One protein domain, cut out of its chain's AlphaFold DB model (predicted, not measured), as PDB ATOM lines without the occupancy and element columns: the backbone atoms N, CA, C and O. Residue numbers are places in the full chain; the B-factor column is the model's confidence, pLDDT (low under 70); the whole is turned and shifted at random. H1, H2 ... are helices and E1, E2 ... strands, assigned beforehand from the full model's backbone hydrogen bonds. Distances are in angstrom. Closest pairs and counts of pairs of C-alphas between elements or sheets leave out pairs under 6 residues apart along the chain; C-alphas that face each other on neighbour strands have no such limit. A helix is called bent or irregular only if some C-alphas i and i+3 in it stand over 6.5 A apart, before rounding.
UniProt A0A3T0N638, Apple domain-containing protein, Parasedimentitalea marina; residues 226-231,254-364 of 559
ATOM      1  N   GLY A 226      25.329 -45.937 -46.793       85.19
ATOM      2  CA  GLY A 226      24.340 -46.601 -47.644       85.19
ATOM      3  C   GLY A 226      23.448 -47.604 -46.904       85.19
ATOM      4  O   GLY A 226      22.375 -47.927 -47.399       85.19
ATOM      5  N   ALA A 227      23.835 -48.063 -45.712       89.31
ATOM      6  CA  ALA A 227      23.076 -49.066 -44.970       89.31
ATOM      7  C   ALA A 227      21.709 -48.545 -44.504       89.31
ATOM      8  O   ALA A 227      20.740 -49.294 -44.520       89.31
ATOM      9  N   ILE A 228      21.600 -47.251 -44.177       90.56
ATOM     10  CA  ILE A 228      20.315 -46.608 -43.851       90.56
ATOM     11  C   ILE A 228      19.357 -46.679 -45.041       90.56
ATOM     12  O   ILE A 228      18.199 -47.062 -44.882       90.56
ATOM     13  N   ARG A 229      19.858 -46.374 -46.249       91.56
ATOM     14  CA  ARG A 229      19.092 -46.542 -47.490       91.56
ATOM     15  C   ARG A 229      18.630 -47.983 -47.638       91.56
ATOM     16  O   ARG A 229      17.454 -48.206 -47.873       91.56
ATOM     17  N   ASN A 230      19.546 -48.937 -47.490       93.88
ATOM     18  CA  ASN A 230      19.255 -50.351 -47.692       93.88
ATOM     19  C   ASN A 230      18.179 -50.851 -46.728       93.88
ATOM     20  O   ASN A 230      17.211 -51.441 -47.189       93.88
ATOM     21  N   VAL A 231      18.283 -50.543 -45.430       93.94
ATOM     22  CA  VAL A 231      17.280 -50.942 -44.428       93.94
ATOM     23  C   VAL A 231      15.895 -50.439 -44.823       93.94
ATOM     24  O   VAL A 231      14.941 -51.213 -44.883       93.94
ATOM     25  N   ASP A 254       3.836 -59.409 -59.684       76.81
ATOM     26  CA  ASP A 254       4.656 -58.735 -60.695       76.81
ATOM     27  C   ASP A 254       6.167 -58.927 -60.475       76.81
ATOM     28  O   ASP A 254       6.984 -58.444 -61.269       76.81
ATOM     29  N   PHE A 255       6.553 -59.650 -59.417       86.12
ATOM     30  CA  PHE A 255       7.937 -60.008 -59.130       86.12
ATOM     31  C   PHE A 255       8.511 -60.881 -60.243       86.12
ATOM     32  O   PHE A 255       7.961 -61.925 -60.617       86.12
ATOM     33  N   THR A 256       9.668 -60.449 -60.729       86.75
ATOM     34  CA  THR A 256      10.481 -61.151 -61.726       86.75
ATOM     35  C   THR A 256      11.837 -61.510 -61.134       86.75
ATOM     36  O   THR A 256      12.230 -62.667 -61.195       86.75
ATOM     37  N   SER A 257      12.510 -60.546 -60.504       91.75
ATOM     38  CA  SER A 257      13.728 -60.751 -59.718       91.75
ATOM     39  C   SER A 257      13.914 -59.624 -58.701       91.75
ATOM     40  O   SER A 257      13.360 -58.528 -58.869       91.75
ATOM     41  N   ALA A 258      14.749 -59.856 -57.685       93.19
ATOM     42  CA  ALA A 258      15.112 -58.828 -56.715       93.19
ATOM     43  C   ALA A 258      15.787 -57.616 -57.379       93.19
ATOM     44  O   ALA A 258      15.455 -56.475 -57.068       93.19
ATOM     45  N   ALA A 259      16.655 -57.843 -58.370       93.69
ATOM     46  CA  ALA A 259      17.292 -56.772 -59.138       93.69
ATOM     47  C   ALA A 259      16.293 -55.934 -59.952       93.69
ATOM     48  O   ALA A 259      16.397 -54.706 -59.982       93.69
ATOM     49  N   ALA A 260      15.297 -56.561 -60.589       89.38
ATOM     50  CA  ALA A 260      14.282 -55.835 -61.349       89.38
ATOM     51  C   ALA A 260      13.409 -54.960 -60.440       89.38
ATOM     52  O   ALA A 260      13.092 -53.825 -60.807       89.38
ATOM     53  N   LEU A 261      13.049 -55.473 -59.261       87.56
ATOM     54  CA  LEU A 261      12.287 -54.739 -58.260       87.56
ATOM     55  C   LEU A 261      13.103 -53.591 -57.646       87.56
ATOM     56  O   LEU A 261      12.620 -52.460 -57.611       87.56
ATOM     57  N   ASN A 262      14.347 -53.855 -57.231       89.56
ATOM     58  CA  ASN A 262      15.238 -52.836 -56.670       89.56
ATOM     59  C   ASN A 262      15.471 -51.706 -57.680       89.56
ATOM     60  O   ASN A 262      15.296 -50.536 -57.356       89.56
ATOM     61  N   ARG A 263      15.735 -52.038 -58.953       90.06
ATOM     62  CA  ARG A 263      15.838 -51.039 -60.027       90.06
ATOM     63  C   ARG A 263      14.604 -50.133 -60.091       90.06
ATOM     64  O   ARG A 263      14.765 -48.920 -60.151       90.06
ATOM     65  N   ARG A 264      13.391 -50.706 -60.068       83.06
ATOM     66  CA  ARG A 264      12.144 -49.921 -60.116       83.06
ATOM     67  C   ARG A 264      12.041 -48.957 -58.938       83.06
ATOM     68  O   ARG A 264      11.670 -47.812 -59.152       83.06
ATOM     69  N   LEU A 265      12.392 -49.380 -57.721       82.75
ATOM     70  CA  LEU A 265      12.415 -48.482 -56.559       82.75
ATOM     71  C   LEU A 265      13.388 -47.314 -56.767       82.75
ATOM     72  O   LEU A 265      13.038 -46.163 -56.528       82.75
ATOM     73  N   LEU A 266      14.589 -47.598 -57.260       84.00
ATOM     74  CA  LEU A 266      15.630 -46.589 -57.464       84.00
ATOM     75  C   LEU A 266      15.296 -45.600 -58.594       84.00
ATOM     76  O   LEU A 266      15.823 -44.486 -58.626       84.00
ATOM     77  N   ASP A 267      14.385 -45.964 -59.497       77.88
ATOM     78  CA  ASP A 267      13.818 -45.031 -60.474       77.88
ATOM     79  C   ASP A 267      12.903 -43.982 -59.805       77.88
ATOM     80  O   ASP A 267      12.825 -42.855 -60.297       77.88
ATOM     81  N   TYR A 268      12.268 -44.313 -58.669       72.12
ATOM     82  CA  TYR A 268      11.448 -43.387 -57.868       72.12
ATOM     83  C   TYR A 268      12.232 -42.508 -56.914       72.12
ATOM     84  O   TYR A 268      11.697 -41.486 -56.486       72.12
ATOM     85  N   GLU A 269      13.464 -42.872 -56.567       74.81
ATOM     86  CA  GLU A 269      14.377 -41.994 -55.839       74.81
ATOM     87  C   GLU A 269      14.794 -40.821 -56.761       74.81
ATOM     88  O   GLU A 269      15.909 -40.733 -57.288       74.81
ATOM     89  N   VAL A 270      13.829 -39.952 -57.066       67.19
ATOM     90  CA  VAL A 270      13.969 -38.709 -57.829       67.19
ATOM     91  C   VAL A 270      14.378 -37.569 -56.892       67.19
ATOM     92  O   VAL A 270      14.575 -37.804 -55.704       67.19
ATOM     93  N   ASP A 271      14.530 -36.357 -57.432       60.84
ATOM     94  CA  ASP A 271      15.227 -35.190 -56.851       60.84
ATOM     95  C   ASP A 271      14.934 -34.855 -55.368       60.84
ATOM     96  O   ASP A 271      15.757 -34.202 -54.728       60.84
ATOM     97  N   ASP A 272      13.816 -35.325 -54.811       71.44
ATOM     98  CA  ASP A 272      13.381 -35.054 -53.437       71.44
ATOM     99  C   ASP A 272      13.814 -36.139 -52.421       71.44
ATOM    100  O   ASP A 272      13.719 -35.918 -51.210       71.44
ATOM    101  N   PHE A 273      14.272 -37.318 -52.874       82.25
ATOM    102  CA  PHE A 273      14.706 -38.403 -51.987       82.25
ATOM    103  C   PHE A 273      16.027 -38.048 -51.301       82.25
ATOM    104  O   PHE A 273      17.052 -37.815 -51.942       82.25
ATOM    105  N   THR A 274      16.011 -38.051 -49.975       83.75
ATOM    106  CA  THR A 274      17.109 -37.616 -49.118       83.75
ATOM    107  C   THR A 274      17.532 -38.737 -48.179       83.75
ATOM    108  O   THR A 274      16.711 -39.534 -47.721       83.75
ATOM    109  N   ILE A 275      18.830 -38.775 -47.879       87.06
ATOM    110  CA  ILE A 275      19.393 -39.599 -46.812       87.06
ATOM    111  C   ILE A 275      20.156 -38.697 -45.867       87.06
ATOM    112  O   ILE A 275      21.038 -37.960 -46.301       87.06
ATOM    113  N   GLU A 276      19.853 -38.822 -44.584       85.56
ATOM    114  CA  GLU A 276      20.586 -38.159 -43.513       85.56
ATOM    115  C   GLU A 276      21.114 -39.216 -42.550       85.56
ATOM    116  O   GLU A 276      20.443 -40.212 -42.280       85.56
ATOM    117  N   VAL A 277      22.327 -39.010 -42.040       84.50
ATOM    118  CA  VAL A 277      22.956 -39.905 -41.063       84.50
ATOM    119  C   VAL A 277      23.610 -39.066 -39.979       84.50
ATOM    120  O   VAL A 277      24.424 -38.189 -40.267       84.50
ATOM    121  N   GLU A 278      23.285 -39.369 -38.730       80.56
ATOM    122  CA  GLU A 278      23.857 -38.752 -37.545       80.56
ATOM    123  C   GLU A 278      24.448 -39.830 -36.627       80.56
ATOM    124  O   GLU A 278      23.890 -40.914 -36.449       80.56
ATOM    125  N   GLN A 279      25.605 -39.525 -36.042       73.44
ATOM    126  CA  GLN A 279      26.221 -40.336 -34.994       73.44
ATOM    127  C   GLN A 279      26.117 -39.589 -33.669       73.44
ATOM    128  O   GLN A 279      26.673 -38.499 -33.528       73.44
ATOM    129  N   LEU A 280      25.430 -40.186 -32.700       67.62
ATOM    130  CA  LEU A 280      25.226 -39.629 -31.364       67.62
ATOM    131  C   LEU A 280      25.493 -40.717 -30.326       67.62
ATOM    132  O   LEU A 280      24.842 -41.757 -30.346       67.62
ATOM    133  N   ASP A 281      26.449 -40.473 -29.427       64.69
ATOM    134  CA  ASP A 281      26.756 -41.339 -28.277       64.69
ATOM    135  C   ASP A 281      26.956 -42.830 -28.620       64.69
ATOM    136  O   ASP A 281      26.555 -43.705 -27.858       64.69
ATOM    137  N   GLY A 282      27.569 -43.122 -29.773       64.88
ATOM    138  CA  GLY A 282      27.820 -44.496 -30.230       64.88
ATOM    139  C   GLY A 282      26.698 -45.119 -31.067       64.88
ATOM    140  O   GLY A 282      26.910 -46.100 -31.770       64.88
ATOM    141  N   LEU A 283      25.515 -44.506 -31.086       72.62
ATOM    142  CA  LEU A 283      24.374 -44.942 -31.887       72.62
ATOM    143  C   LEU A 283      24.413 -44.294 -33.280       72.62
ATOM    144  O   LEU A 283      24.599 -43.079 -33.406       72.62
ATOM    145  N   ILE A 284      24.179 -45.087 -34.330       79.75
ATOM    146  CA  ILE A 284      23.931 -44.555 -35.675       79.75
ATOM    147  C   ILE A 284      22.429 -44.366 -35.839       79.75
ATOM    148  O   ILE A 284      21.663 -45.324 -35.749       79.75
ATOM    149  N   ARG A 285      22.022 -43.123 -36.098       86.31
ATOM    150  CA  ARG A 285      20.657 -42.781 -36.491       86.31
ATOM    151  C   ARG A 285      20.652 -42.281 -37.918       86.31
ATOM    152  O   ARG A 285      21.511 -41.494 -38.307       86.31
ATOM    153  N   GLY A 286      19.686 -42.719 -38.702       88.12
ATOM    154  CA  GLY A 286      19.557 -42.268 -40.074       88.12
ATOM    155  C   GLY A 286      18.118 -42.117 -40.505       88.12
ATOM    156  O   GLY A 286      17.202 -42.629 -39.871       88.12
ATOM    157  N   PHE A 287      17.945 -41.400 -41.601       88.44
ATOM    158  CA  PHE A 287      16.679 -41.225 -42.285       88.44
ATOM    159  C   PHE A 287      16.857 -41.519 -43.769       88.44
ATOM    160  O   PHE A 287      17.869 -41.129 -44.352       88.44
ATOM    161  N   ALA A 288      15.857 -42.150 -44.380       88.94
ATOM    162  CA  ALA A 288      15.721 -42.245 -45.827       88.94
ATOM    163  C   ALA A 288      14.272 -41.964 -46.247       88.94
ATOM    164  O   ALA A 288      13.323 -42.448 -45.623       88.94
ATOM    165  N   GLY A 289      14.101 -41.195 -47.320       85.19
ATOM    166  CA  GLY A 289      12.792 -40.873 -47.884       85.19
ATOM    167  C   GLY A 289      12.741 -39.483 -48.530       85.19
ATOM    168  O   GLY A 289      13.751 -38.789 -48.573       85.19
ATOM    169  N   PRO A 290      11.569 -39.037 -49.005       82.00
ATOM    170  CA  PRO A 290      10.294 -39.724 -48.872       82.00
ATOM    171  C   PRO A 290      10.102 -40.848 -49.898       82.00
ATOM    172  O   PRO A 290      10.481 -40.719 -51.059       82.00
ATOM    173  N   TYR A 291       9.442 -41.924 -49.480       80.44
ATOM    174  CA  TYR A 291       8.965 -42.992 -50.355       80.44
ATOM    175  C   TYR A 291       7.601 -42.635 -50.971       80.44
ATOM    176  O   TYR A 291       6.791 -41.950 -50.327       80.44
ATOM    177  N   PRO A 292       7.323 -43.083 -52.211       70.00
ATOM    178  CA  PRO A 292       6.065 -42.793 -52.884       70.00
ATOM    179  C   PRO A 292       4.895 -43.569 -52.264       70.00
ATOM    180  O   PRO A 292       5.041 -44.717 -51.841       70.00
ATOM    181  N   ILE A 293       3.714 -42.939 -52.279       67.75
ATOM    182  CA  ILE A 293       2.428 -43.525 -51.872       67.75
ATOM    183  C   ILE A 293       1.332 -43.184 -52.894       67.75
ATOM    184  O   ILE A 293       1.501 -42.277 -53.712       67.75
ATOM    185  N   THR A 294       0.171 -43.840 -52.817       58.09
ATOM    186  CA  THR A 294      -0.960 -43.589 -53.733       58.09
ATOM    187  C   THR A 294      -1.547 -42.190 -53.655       58.09
ATOM    188  O   THR A 294      -2.065 -41.682 -54.652       58.09
ATOM    189  N   HIS A 295      -1.525 -41.559 -52.482       61.94
ATOM    190  CA  HIS A 295      -2.147 -40.258 -52.290       61.94
ATOM    191  C   HIS A 295      -1.135 -39.125 -52.504       61.94
ATOM    192  O   HIS A 295      -0.129 -39.023 -51.807       61.94
ATOM    193  N   ARG A 296      -1.416 -38.220 -53.454       60.31
ATOM    194  CA  ARG A 296      -0.495 -37.133 -53.853       60.31
ATOM    195  C   ARG A 296      -0.062 -36.212 -52.702       60.31
ATOM    196  O   ARG A 296       0.954 -35.532 -52.845       60.31
ATOM    197  N   SER A 297      -0.806 -36.178 -51.597       62.16
ATOM    198  CA  SER A 297      -0.591 -35.263 -50.465       62.16
ATOM    199  C   SER A 297       0.169 -35.856 -49.282       62.16
ATOM    200  O   SER A 297       0.505 -35.102 -48.371       62.16
ATOM    201  N   ASP A 298       0.468 -37.155 -49.279       66.88
ATOM    202  CA  ASP A 298       1.197 -37.754 -48.164       66.88
ATOM    203  C   ASP A 298       2.499 -38.380 -48.638       66.88
ATOM    204  O   ASP A 298       2.732 -38.620 -49.826       66.88
ATOM    205  N   ARG A 299       3.410 -38.517 -47.692       75.81
ATOM    206  CA  ARG A 299       4.758 -39.014 -47.903       75.81
ATOM    207  C   ARG A 299       5.096 -39.917 -46.736       75.81
ATOM    208  O   ARG A 299       4.634 -39.665 -45.620       75.81
ATOM    209  N   ILE A 300       5.930 -40.922 -46.985       79.69
ATOM    210  CA  ILE A 300       6.453 -41.773 -45.920       79.69
ATOM    211  C   ILE A 300       7.968 -41.650 -45.824       79.69
ATOM    212  O   ILE A 300       8.662 -41.585 -46.832       79.69
ATOM    213  N   GLY A 301       8.464 -41.600 -44.602       85.44
ATOM    214  CA  GLY A 301       9.866 -41.524 -44.251       85.44
ATOM    215  C   GLY A 301      10.198 -42.673 -43.320       85.44
ATOM    216  O   GLY A 301       9.337 -43.168 -42.592       85.44
ATOM    217  N   CYS A 302      11.445 -43.107 -43.381       89.56
ATOM    218  CA  CYS A 302      11.943 -44.222 -42.602       89.56
ATOM    219  C   CYS A 302      13.128 -43.741 -41.775       89.56
ATOM    220  O   CYS A 302      14.104 -43.237 -42.333       89.56
ATOM    221  N   PHE A 303      13.024 -43.878 -40.458       90.69
ATOM    222  CA  PHE A 303      14.091 -43.593 -39.512       90.69
ATOM    223  C   PHE A 303      14.675 -44.906 -39.011       90.69
ATOM    224  O   PHE A 303      13.937 -45.809 -38.636       90.69
ATOM    225  N   VAL A 304      15.996 -45.010 -38.980       91.81
ATOM    226  CA  VAL A 304      16.712 -46.223 -38.581       91.81
ATOM    227  C   VAL A 304      17.618 -45.888 -37.411       91.81
ATOM    228  O   VAL A 304      18.344 -44.896 -37.457       91.81
ATOM    229  N   SER A 305      17.594 -46.718 -36.376       89.69
ATOM    230  CA  SER A 305      18.540 -46.691 -35.263       89.69
ATOM    231  C   SER A 305      19.288 -48.017 -35.217       89.69
ATOM    232  O   SER A 305      18.661 -49.069 -35.177       89.69
ATOM    233  N   ILE A 306      20.618 -47.965 -35.222       87.69
ATOM    234  CA  ILE A 306      21.490 -49.147 -35.195       87.69
ATOM    235  C   ILE A 306      22.319 -49.104 -33.917       87.69
ATOM    236  O   ILE A 306      23.005 -48.107 -33.666       87.69
ATOM    237  N   SER A 307      22.256 -50.176 -33.130       79.19
ATOM    238  CA  SER A 307      23.035 -50.341 -31.903       79.19
ATOM    239  C   SER A 307      24.528 -50.602 -32.185       79.19
ATOM    240  O   SER A 307      24.925 -51.015 -33.276       79.19
ATOM    241  N   GLU A 308      25.379 -50.433 -31.166       67.81
ATOM    242  CA  GLU A 308      26.796 -50.832 -31.233       67.81
ATOM    243  C   GLU A 308      27.014 -52.360 -31.149       67.81
ATOM    244  O   GLU A 308      28.104 -52.842 -31.469       67.81
ATOM    245  N   GLY A 309      26.006 -53.134 -30.721       66.25
ATOM    246  CA  GLY A 309      26.100 -54.585 -30.484       66.25
ATOM    247  C   GLY A 309      26.220 -55.423 -31.759       66.25
ATOM    248  O   GLY A 309      26.805 -56.510 -31.748       66.25
ATOM    249  N   LEU A 310      25.788 -54.860 -32.889       71.94
ATOM    250  CA  LEU A 310      25.719 -55.508 -34.198       71.94
ATOM    251  C   LEU A 310      27.032 -56.164 -34.668       71.94
ATOM    252  O   LEU A 310      27.005 -57.179 -35.363       71.94
ATOM    253  N   ALA A 311      28.192 -55.612 -34.300       63.31
ATOM    254  CA  ALA A 311      29.490 -56.149 -34.721       63.31
ATOM    255  C   ALA A 311      29.757 -57.584 -34.221       63.31
ATOM    256  O   ALA A 311      30.607 -58.269 -34.788       63.31
ATOM    257  N   ASN A 312      29.034 -58.038 -33.191       60.84
ATOM    258  CA  ASN A 312      29.133 -59.386 -32.629       60.84
ATOM    259  C   ASN A 312      27.862 -60.222 -32.864       60.84
ATOM    260  O   ASN A 312      27.630 -61.176 -32.130       60.84
ATOM    261  N   PHE A 313      27.023 -59.856 -33.838       64.00
ATOM    262  CA  PHE A 313      25.758 -60.544 -34.084       64.00
ATOM    263  C   PHE A 313      25.951 -62.022 -34.461       64.00
ATOM    264  O   PHE A 313      26.613 -62.343 -35.452       64.00
ATOM    265  N   GLU A 314      25.282 -62.908 -33.725       62.47
ATOM    266  CA  GLU A 314      25.075 -64.309 -34.081       62.47
ATOM    267  C   GLU A 314      23.567 -64.569 -34.228       62.47
ATOM    268  O   GLU A 314      22.774 -64.191 -33.371       62.47
ATOM    269  N   TYR A 315      23.138 -65.221 -35.319       59.97
ATOM    270  CA  TYR A 315      21.705 -65.439 -35.584       59.97
ATOM    271  C   TYR A 315      21.014 -66.321 -34.527       59.97
ATOM    272  O   TYR A 315      19.806 -66.207 -34.314       59.97
ATOM    273  N   GLU A 316      21.767 -67.193 -33.848       61.56
ATOM    274  CA  GLU A 316      21.227 -68.024 -32.765       61.56
ATOM    275  C   GLU A 316      20.689 -67.179 -31.597       61.56
ATOM    276  O   GLU A 316      19.741 -67.610 -30.942       61.56
ATOM    277  N   ASP A 317      21.208 -65.958 -31.429       59.00
ATOM    278  CA  ASP A 317      20.807 -64.992 -30.404       59.00
ATOM    279  C   ASP A 317      19.789 -63.955 -30.915       59.00
ATOM    280  O   ASP A 317      19.375 -63.077 -30.162       59.00
ATOM    281  N   PHE A 318      19.368 -64.034 -32.186       65.44
ATOM    282  CA  PHE A 318      18.372 -63.113 -32.733       65.44
ATOM    283  C   PHE A 318      17.007 -63.328 -32.072       65.44
ATOM    284  O   PHE A 318      16.422 -64.418 -32.179       65.44
ATOM    285  N   ASP A 319      16.513 -62.259 -31.451       62.72
ATOM    286  CA  ASP A 319      15.153 -62.101 -30.954       62.72
ATOM    287  C   ASP A 319      14.444 -61.036 -31.815       62.72
ATOM    288  O   ASP A 319      14.925 -59.901 -31.890       62.72
ATOM    289  N   PRO A 320      13.341 -61.372 -32.510       57.97
ATOM    290  CA  PRO A 320      12.582 -60.396 -33.288       57.97
ATOM    291  C   PRO A 320      11.939 -59.291 -32.428       57.97
ATOM    292  O   PRO A 320      11.602 -58.247 -32.982       57.97
ATOM    293  N   ASP A 321      11.785 -59.501 -31.113       57.22
ATOM    294  CA  ASP A 321      11.226 -58.524 -30.167       57.22
ATOM    295  C   ASP A 321      12.309 -57.602 -29.540       57.22
ATOM    296  O   ASP A 321      11.964 -56.594 -28.917       57.22
ATOM    297  N   GLU A 322      13.605 -57.926 -29.681       63.72
ATOM    298  CA  GLU A 322      14.749 -57.154 -29.150       63.72
ATOM    299  C   GLU A 322      15.888 -57.062 -30.191       63.72
ATOM    300  O   GLU A 322      16.971 -57.631 -30.021       63.72
ATOM    301  N   GLY A 323      15.651 -56.364 -31.307       69.81
ATOM    302  CA  GLY A 323      16.604 -56.319 -32.421       69.81
ATOM    303  C   GLY A 323      17.651 -55.199 -32.339       69.81
ATOM    304  O   GLY A 323      17.416 -54.100 -31.844       69.81
ATOM    305  N   GLU A 324      18.829 -55.452 -32.918       82.31
ATOM    306  CA  GLU A 324      19.945 -54.487 -32.967       82.31
ATOM    307  C   GLU A 324      19.712 -53.325 -33.958       82.31
ATOM    308  O   GLU A 324      20.465 -52.343 -33.977       82.31
ATOM    309  N   ILE A 325      18.682 -53.437 -34.803       89.44
ATOM    310  CA  ILE A 325      18.268 -52.425 -35.777       89.44
ATOM    311  C   ILE A 325      16.783 -52.156 -35.577       89.44
ATOM    312  O   ILE A 325      15.954 -53.003 -35.901       89.44
ATOM    313  N   SER A 326      16.466 -50.950 -35.119       90.75
ATOM    314  CA  SER A 326      15.091 -50.490 -34.955       90.75
ATOM    315  C   SER A 326      14.722 -49.510 -36.056       90.75
ATOM    316  O   SER A 326      15.515 -48.630 -36.416       90.75
ATOM    317  N   VAL A 327      13.521 -49.662 -36.604       91.62
ATOM    318  CA  VAL A 327      13.019 -48.865 -37.716       91.62
ATOM    319  C   VAL A 327      11.678 -48.251 -37.367       91.62
ATOM    320  O   VAL A 327      10.719 -48.939 -37.029       91.62
ATOM    321  N   GLU A 328      11.614 -46.934 -37.500       90.62
ATOM    322  CA  GLU A 328      10.417 -46.139 -37.306       90.62
ATOM    323  C   GLU A 328       9.913 -45.620 -38.658       90.62
ATOM    324  O   GLU A 328      10.600 -44.883 -39.373       90.62
ATOM    325  N   ILE A 329       8.682 -45.993 -38.999       87.81
ATOM    326  CA  ILE A 329       7.975 -45.516 -40.184       87.81
ATOM    327  C   ILE A 329       7.136 -44.306 -39.785       87.81
ATOM    328  O   ILE A 329       6.224 -44.404 -38.963       87.81
ATOM    329  N   SER A 330       7.414 -43.165 -40.409       85.12
ATOM    330  CA  SER A 330       6.727 -41.901 -40.141       85.12
ATOM    331  C   SER A 330       5.966 -41.418 -41.369       85.12
ATOM    332  O   SER A 330       6.468 -41.488 -42.494       85.12
ATOM    333  N   ARG A 331       4.752 -40.900 -41.171       81.00
ATOM    334  CA  ARG A 331       3.928 -40.287 -42.217       81.00
ATOM    335  C   ARG A 331       3.921 -38.776 -42.059       81.00
ATOM    336  O   ARG A 331       3.672 -38.254 -40.975       81.00
ATOM    337  N   TYR A 332       4.107 -38.073 -43.172       75.31
ATOM    338  CA  TYR A 332       4.024 -36.617 -43.227       75.31
ATOM    339  C   TYR A 332       2.882 -36.172 -44.147       75.31
ATOM    340  O   TYR A 332       2.834 -36.552 -45.322       75.31
ATOM    341  N   TYR A 333       1.964 -35.353 -43.623       70.38
ATOM    342  CA  TYR A 333       0.844 -34.785 -44.381       70.38
ATOM    343  C   TYR A 333       1.230 -33.407 -44.931       70.38
ATOM    344  O   TYR A 333       1.087 -32.388 -44.254       70.38
ATOM    345  N   ALA A 334       1.692 -33.349 -46.179       60.12
ATOM    346  CA  ALA A 334       2.013 -32.081 -46.825       60.12
ATOM    347  C   ALA A 334       0.738 -31.453 -47.416       60.12
ATOM    348  O   ALA A 334       0.385 -31.673 -48.576       60.12
ATOM    349  N   ILE A 335       0.022 -30.643 -46.629       52.84
ATOM    350  CA  ILE A 335      -1.026 -29.755 -47.156       52.84
ATOM    351  C   ILE A 335      -0.414 -28.372 -47.397       52.84
ATOM    352  O   ILE A 335      -0.551 -27.494 -46.548       52.84
ATOM    353  N   ARG A 336       0.240 -28.182 -48.552       54.03
ATOM    354  CA  ARG A 336       0.509 -26.889 -49.225       54.03
ATOM    355  C   ARG A 336       1.151 -27.160 -50.586       54.03
ATOM    356  O   ARG A 336       2.165 -27.836 -50.662       54.03
ATOM    357  N   GLU A 337       0.600 -26.584 -51.654       50.91
ATOM    358  CA  GLU A 337       1.065 -26.762 -53.048       50.91
ATOM    359  C   GLU A 337       2.516 -26.295 -53.317       50.91
ATOM    360  O   GLU A 337       2.991 -26.453 -54.435       50.91
ATOM    361  N   ASN A 338       3.226 -25.741 -52.321       54.88
ATOM    362  CA  ASN A 338       4.572 -25.164 -52.453       54.88
ATOM    363  C   ASN A 338       5.522 -25.483 -51.276       54.88
ATOM    364  O   ASN A 338       6.541 -24.805 -51.133       54.88
ATOM    365  N   ASP A 339       5.195 -26.439 -50.400       57.41
ATOM    366  CA  ASP A 339       6.116 -26.807 -49.318       57.41
ATOM    367  C   ASP A 339       7.216 -27.727 -49.871       57.41
ATOM    368  O   ASP A 339       6.944 -28.813 -50.381       57.41
ATOM    369  N   ASN A 340       8.468 -27.274 -49.776       57.91
ATOM    370  CA  ASN A 340       9.637 -28.099 -50.067       57.91
ATOM    371  C   ASN A 340       9.890 -29.071 -48.908       57.91
ATOM    372  O   ASN A 340       9.655 -28.737 -47.744       57.91
ATOM    373  N   PHE A 341      10.432 -30.247 -49.225       62.12
ATOM    374  CA  PHE A 341      10.874 -31.224 -48.232       62.12
ATOM    375  C   PHE A 341      11.807 -30.588 -47.176       62.12
ATOM    376  O   PHE A 341      12.730 -29.844 -47.514       62.12
ATOM    377  N   SER A 342      11.567 -30.888 -45.893       66.31
ATOM    378  CA  SER A 342      12.400 -30.455 -44.765       66.31
ATOM    379  C   SER A 342      12.534 -31.575 -43.736       66.31
ATOM    380  O   SER A 342      11.571 -31.896 -43.039       66.31
ATOM    381  N   PHE A 343      13.739 -32.122 -43.587       64.81
ATOM    382  CA  PHE A 343      14.054 -33.155 -42.595       64.81
ATOM    383  C   PHE A 343      13.672 -32.749 -41.160       64.81
ATOM    384  O   PHE A 343      13.061 -33.519 -40.423       64.81
ATOM    385  N   SER A 344      13.952 -31.502 -40.769       67.75
ATOM    386  CA  SER A 344      13.562 -30.993 -39.450       67.75
ATOM    387  C   SER A 344      12.046 -30.847 -39.300       67.75
ATOM    388  O   SER A 344      11.539 -30.954 -38.188       67.75
ATOM    389  N   GLY A 345      11.309 -30.636 -40.393       69.81
ATOM    390  CA  GLY A 345       9.845 -30.675 -40.389       69.81
ATOM    391  C   GLY A 345       9.333 -32.080 -40.083       69.81
ATOM    392  O   GLY A 345       8.498 -32.252 -39.205       69.81
ATOM    393  N   TRP A 346       9.914 -33.095 -40.722       71.00
ATOM    394  CA  TRP A 346       9.571 -34.496 -40.480       71.00
ATOM    395  C   TRP A 346       9.850 -34.944 -39.048       71.00
ATOM    396  O   TRP A 346       8.978 -35.543 -38.428       71.00
ATOM    397  N   LEU A 347      11.014 -34.591 -38.498       69.25
ATOM    398  CA  LEU A 347      11.348 -34.889 -37.103       69.25
ATOM    399  C   LEU A 347      10.377 -34.253 -36.092       69.25
ATOM    400  O   LEU A 347      10.190 -34.795 -35.009       69.25
ATOM    401  N   ASN A 348       9.796 -33.092 -36.410       71.38
ATOM    402  CA  ASN A 348       8.958 -32.337 -35.473       71.38
ATOM    403  C   ASN A 348       7.448 -32.555 -35.668       71.38
ATOM    404  O   ASN A 348       6.683 -32.352 -34.726       71.38
ATOM    405  N   GLU A 349       7.012 -32.901 -36.879       72.00
ATOM    406  CA  GLU A 349       5.595 -32.906 -37.278       72.00
ATOM    407  C   GLU A 349       5.137 -34.246 -37.883       72.00
ATOM    408  O   GLU A 349       3.942 -34.414 -38.132       72.00
ATOM    409  N   GLY A 350       6.053 -35.186 -38.145       75.69
ATOM    410  CA  GLY A 350       5.722 -36.518 -38.644       75.69
ATOM    411  C   GLY A 350       4.951 -37.346 -37.615       75.69
ATOM    412  O   GLY A 350       5.235 -37.307 -36.420       75.69
ATOM    413  N   GLU A 351       3.967 -38.111 -38.081       83.75
ATOM    414  CA  GLU A 351       3.220 -39.068 -37.264       83.75
ATOM    415  C   GLU A 351       3.889 -40.443 -37.377       83.75
ATOM    416  O   GLU A 351       3.924 -41.020 -38.464       83.75
ATOM    417  N   THR A 352       4.417 -40.976 -36.273       85.88
ATOM    418  CA  THR A 352       4.904 -42.360 -36.215       85.88
ATOM    419  C   THR A 352       3.739 -43.318 -36.443       85.88
ATOM    420  O   THR A 352       2.792 -43.351 -35.656       85.88
ATOM    421  N   ILE A 353       3.806 -44.096 -37.519       83.88
ATOM    422  CA  ILE A 353       2.780 -45.087 -37.856       83.88
ATOM    423  C   ILE A 353       3.144 -46.449 -37.278       83.88
ATOM    424  O   ILE A 353       2.269 -47.173 -36.808       83.88
ATOM    425  N   GLU A 354       4.429 -46.793 -37.308       85.38
ATOM    426  CA  GLU A 354       4.907 -48.099 -36.884       85.38
ATOM    427  C   GLU A 354       6.361 -48.034 -36.418       85.38
ATOM    428  O   GLU A 354       7.160 -47.264 -36.951       85.38
ATOM    429  N   VAL A 355       6.687 -48.874 -35.438       87.50
ATOM    430  CA  VAL A 355       8.056 -49.168 -35.017       87.50
ATOM    431  C   VAL A 355       8.225 -50.678 -35.067       87.50
ATOM    432  O   VAL A 355       7.366 -51.402 -34.561       87.50
ATOM    433  N   ARG A 356       9.307 -51.139 -35.683       86.94
ATOM    434  CA  ARG A 356       9.648 -52.558 -35.794       86.94
ATOM    435  C   ARG A 356      11.151 -52.742 -35.723       86.94
ATOM    436  O   ARG A 356      11.896 -51.869 -36.168       86.94
ATOM    437  N   ASP A 357      11.576 -53.903 -35.258       88.50
ATOM    438  CA  ASP A 357      12.973 -54.297 -35.335       88.50
ATOM    439  C   ASP A 357      13.195 -55.221 -36.536       88.50
ATOM    440  O   ASP A 357      12.305 -55.960 -36.963       88.50
ATOM    441  N   VAL A 358      14.381 -55.138 -37.137       89.56
ATOM    442  CA  VAL A 358      14.733 -55.914 -38.331       89.56
ATOM    443  C   VAL A 358      16.067 -56.622 -38.163       89.56
ATOM    444  O   VAL A 358      16.953 -56.198 -37.422       89.56
ATOM    445  N   ALA A 359      16.227 -57.720 -38.895       89.69
ATOM    446  CA  ALA A 359      17.449 -58.502 -38.866       89.69
ATOM    447  C   ALA A 359      18.624 -57.786 -39.574       89.69
ATOM    448  O   ALA A 359      18.411 -57.022 -40.520       89.69
ATOM    449  N   PRO A 360      19.885 -58.092 -39.216       90.94
ATOM    450  CA  PRO A 360      21.075 -57.441 -39.780       90.94
ATOM    451  C   PRO A 360      21.236 -57.495 -41.298       90.94
ATOM    452  O   PRO A 360      21.828 -56.590 -41.886       90.94
ATOM    453  N   TRP A 361      20.687 -58.511 -41.969       92.56
ATOM    454  CA  TRP A 361      20.740 -58.581 -43.432       92.56
ATOM    455  C   TRP A 361      19.958 -57.461 -44.124       92.56
ATOM    456  O   TRP A 361      20.206 -57.204 -45.299       92.56
ATOM    457  N   TYR A 362      19.104 -56.719 -43.409       94.25
ATOM    458  CA  TYR A 362      18.475 -55.505 -43.935       94.25
ATOM    459  C   TYR A 362      19.482 -54.376 -44.212       94.25
ATOM    460  O   TYR A 362      19.161 -53.457 -44.957       94.25
ATOM    461  N   LEU A 363      20.706 -54.436 -43.676       93.56
ATOM    462  CA  LEU A 363      21.774 -53.473 -43.991       93.56
ATOM    463  C   LEU A 363      22.322 -53.630 -45.416       93.56
ATOM    464  O   LEU A 363      22.999 -52.734 -45.929       93.56
ATOM    465  N   LEU A 364      22.066 -54.774 -46.047       94.44
ATOM    466  CA  LEU A 364      22.598 -55.148 -47.352       94.44
ATOM    467  C   LEU A 364      21.612 -54.741 -48.456       94.44
ATOM    468  O   LEU A 364      20.403 -54.723 -48.238       94.44
TER     469      LEU A 364
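This is residues 226 to 231 and 254 to 364 of the 559 residues of the protein "Apple domain-containing protein" of Parasedimentitalea marina (UniProt A0A3T0N638). One twisted five-stranded sheet makes the slab of this domain, with the short helix H1 crossing one face and H4 crossing the opposite face. Residues 254 to 264, most of them in H2, stick out as an arm, while H5 packs on H1. The printed part has 117 residues, with five named helices and five named strands that follow along the chain as H1 H2 E1 E2 E3 H3 E4 H4 E5 H5, and the sheet, in the order E1 E2 E3 E4 E5, is antiparallel throughout. The class is mixed, helices and strands; the whole is compact, with a radius of gyration of the C-alphas of 15.5 A, and only just flat, spanning 49 by 40 by 22 A.

H1, residues 226 to 231, is on the sheet at a height over the sheet of 7.3 A. H2, residues 258 to 268, is not on the sheet; the closest C-alphas of H2 and E2 are those of Tyr 268 and Tyr 291, 7.9 A apart. E1, residues 274 to 280, E2, residues 283 to 291, and E3, residues 298 to 306, form a meander, each strand the antiparallel neighbour of the one before, through the hairpins E1 and E2, and E2 and E3. N 276 and O 287 are 3.1 A apart, and N 286 and O 304 2.8 A, both within hydrogen-bond range. H1 runs across the strands, at 70 degrees to E2 on the local plane; the closest C-alphas of the two are those of Arg 229 and Ala 288, 5.7 A apart. H3, residues 308 to 312, only grazes the sheet, with residues 308 to 310. E4, residues 325 to 333, is antiparallel to E3, with N 303 and O 328 2.8 A apart. H4, residues 343 to 349, is on the face opposite H1, at a height over the sheet of 8.8 A. E5, residues 351 to 358, is an edge strand antiparallel to E4, with N 327 and O 356 2.8 A apart. H5, residues 360 to 363, touches H1; their closest C-alphas, of Ala 227 and Leu 363, are 4.7 A apart. Every O i to N i+4 pair is within hydrogen-bond range in H1 and H4, with 6 of 7 in H2 and 0 of 1 in H3, where 1 of 2 O i to N i+3 pairs is; H5 is too short for an O i to N i+4 pair.

H1 begins at C-alpha 226 (24.340, -46.601, -47.644). H2 is 15.9 A long, E1 19.6 A, E2 24.1 A, E3 26.6 A, E4 26.2 A and E5 20.4 A. H3 is irregular, but only just: C-alphas 308 and 311 are 6.9 A apart. H5 ends at C-alpha 363 (21.774, -53.473, -43.991).

Residues 232 to 253 are not printed, and C-alphas 231 and 254 are 22.0 A apart across this cut. The link H3 to E4 is long, with 12 residues. The mean pLDDT of the printed part is 77.2, with 39 residues under 70, among them 311 to 323 and 334 to 345.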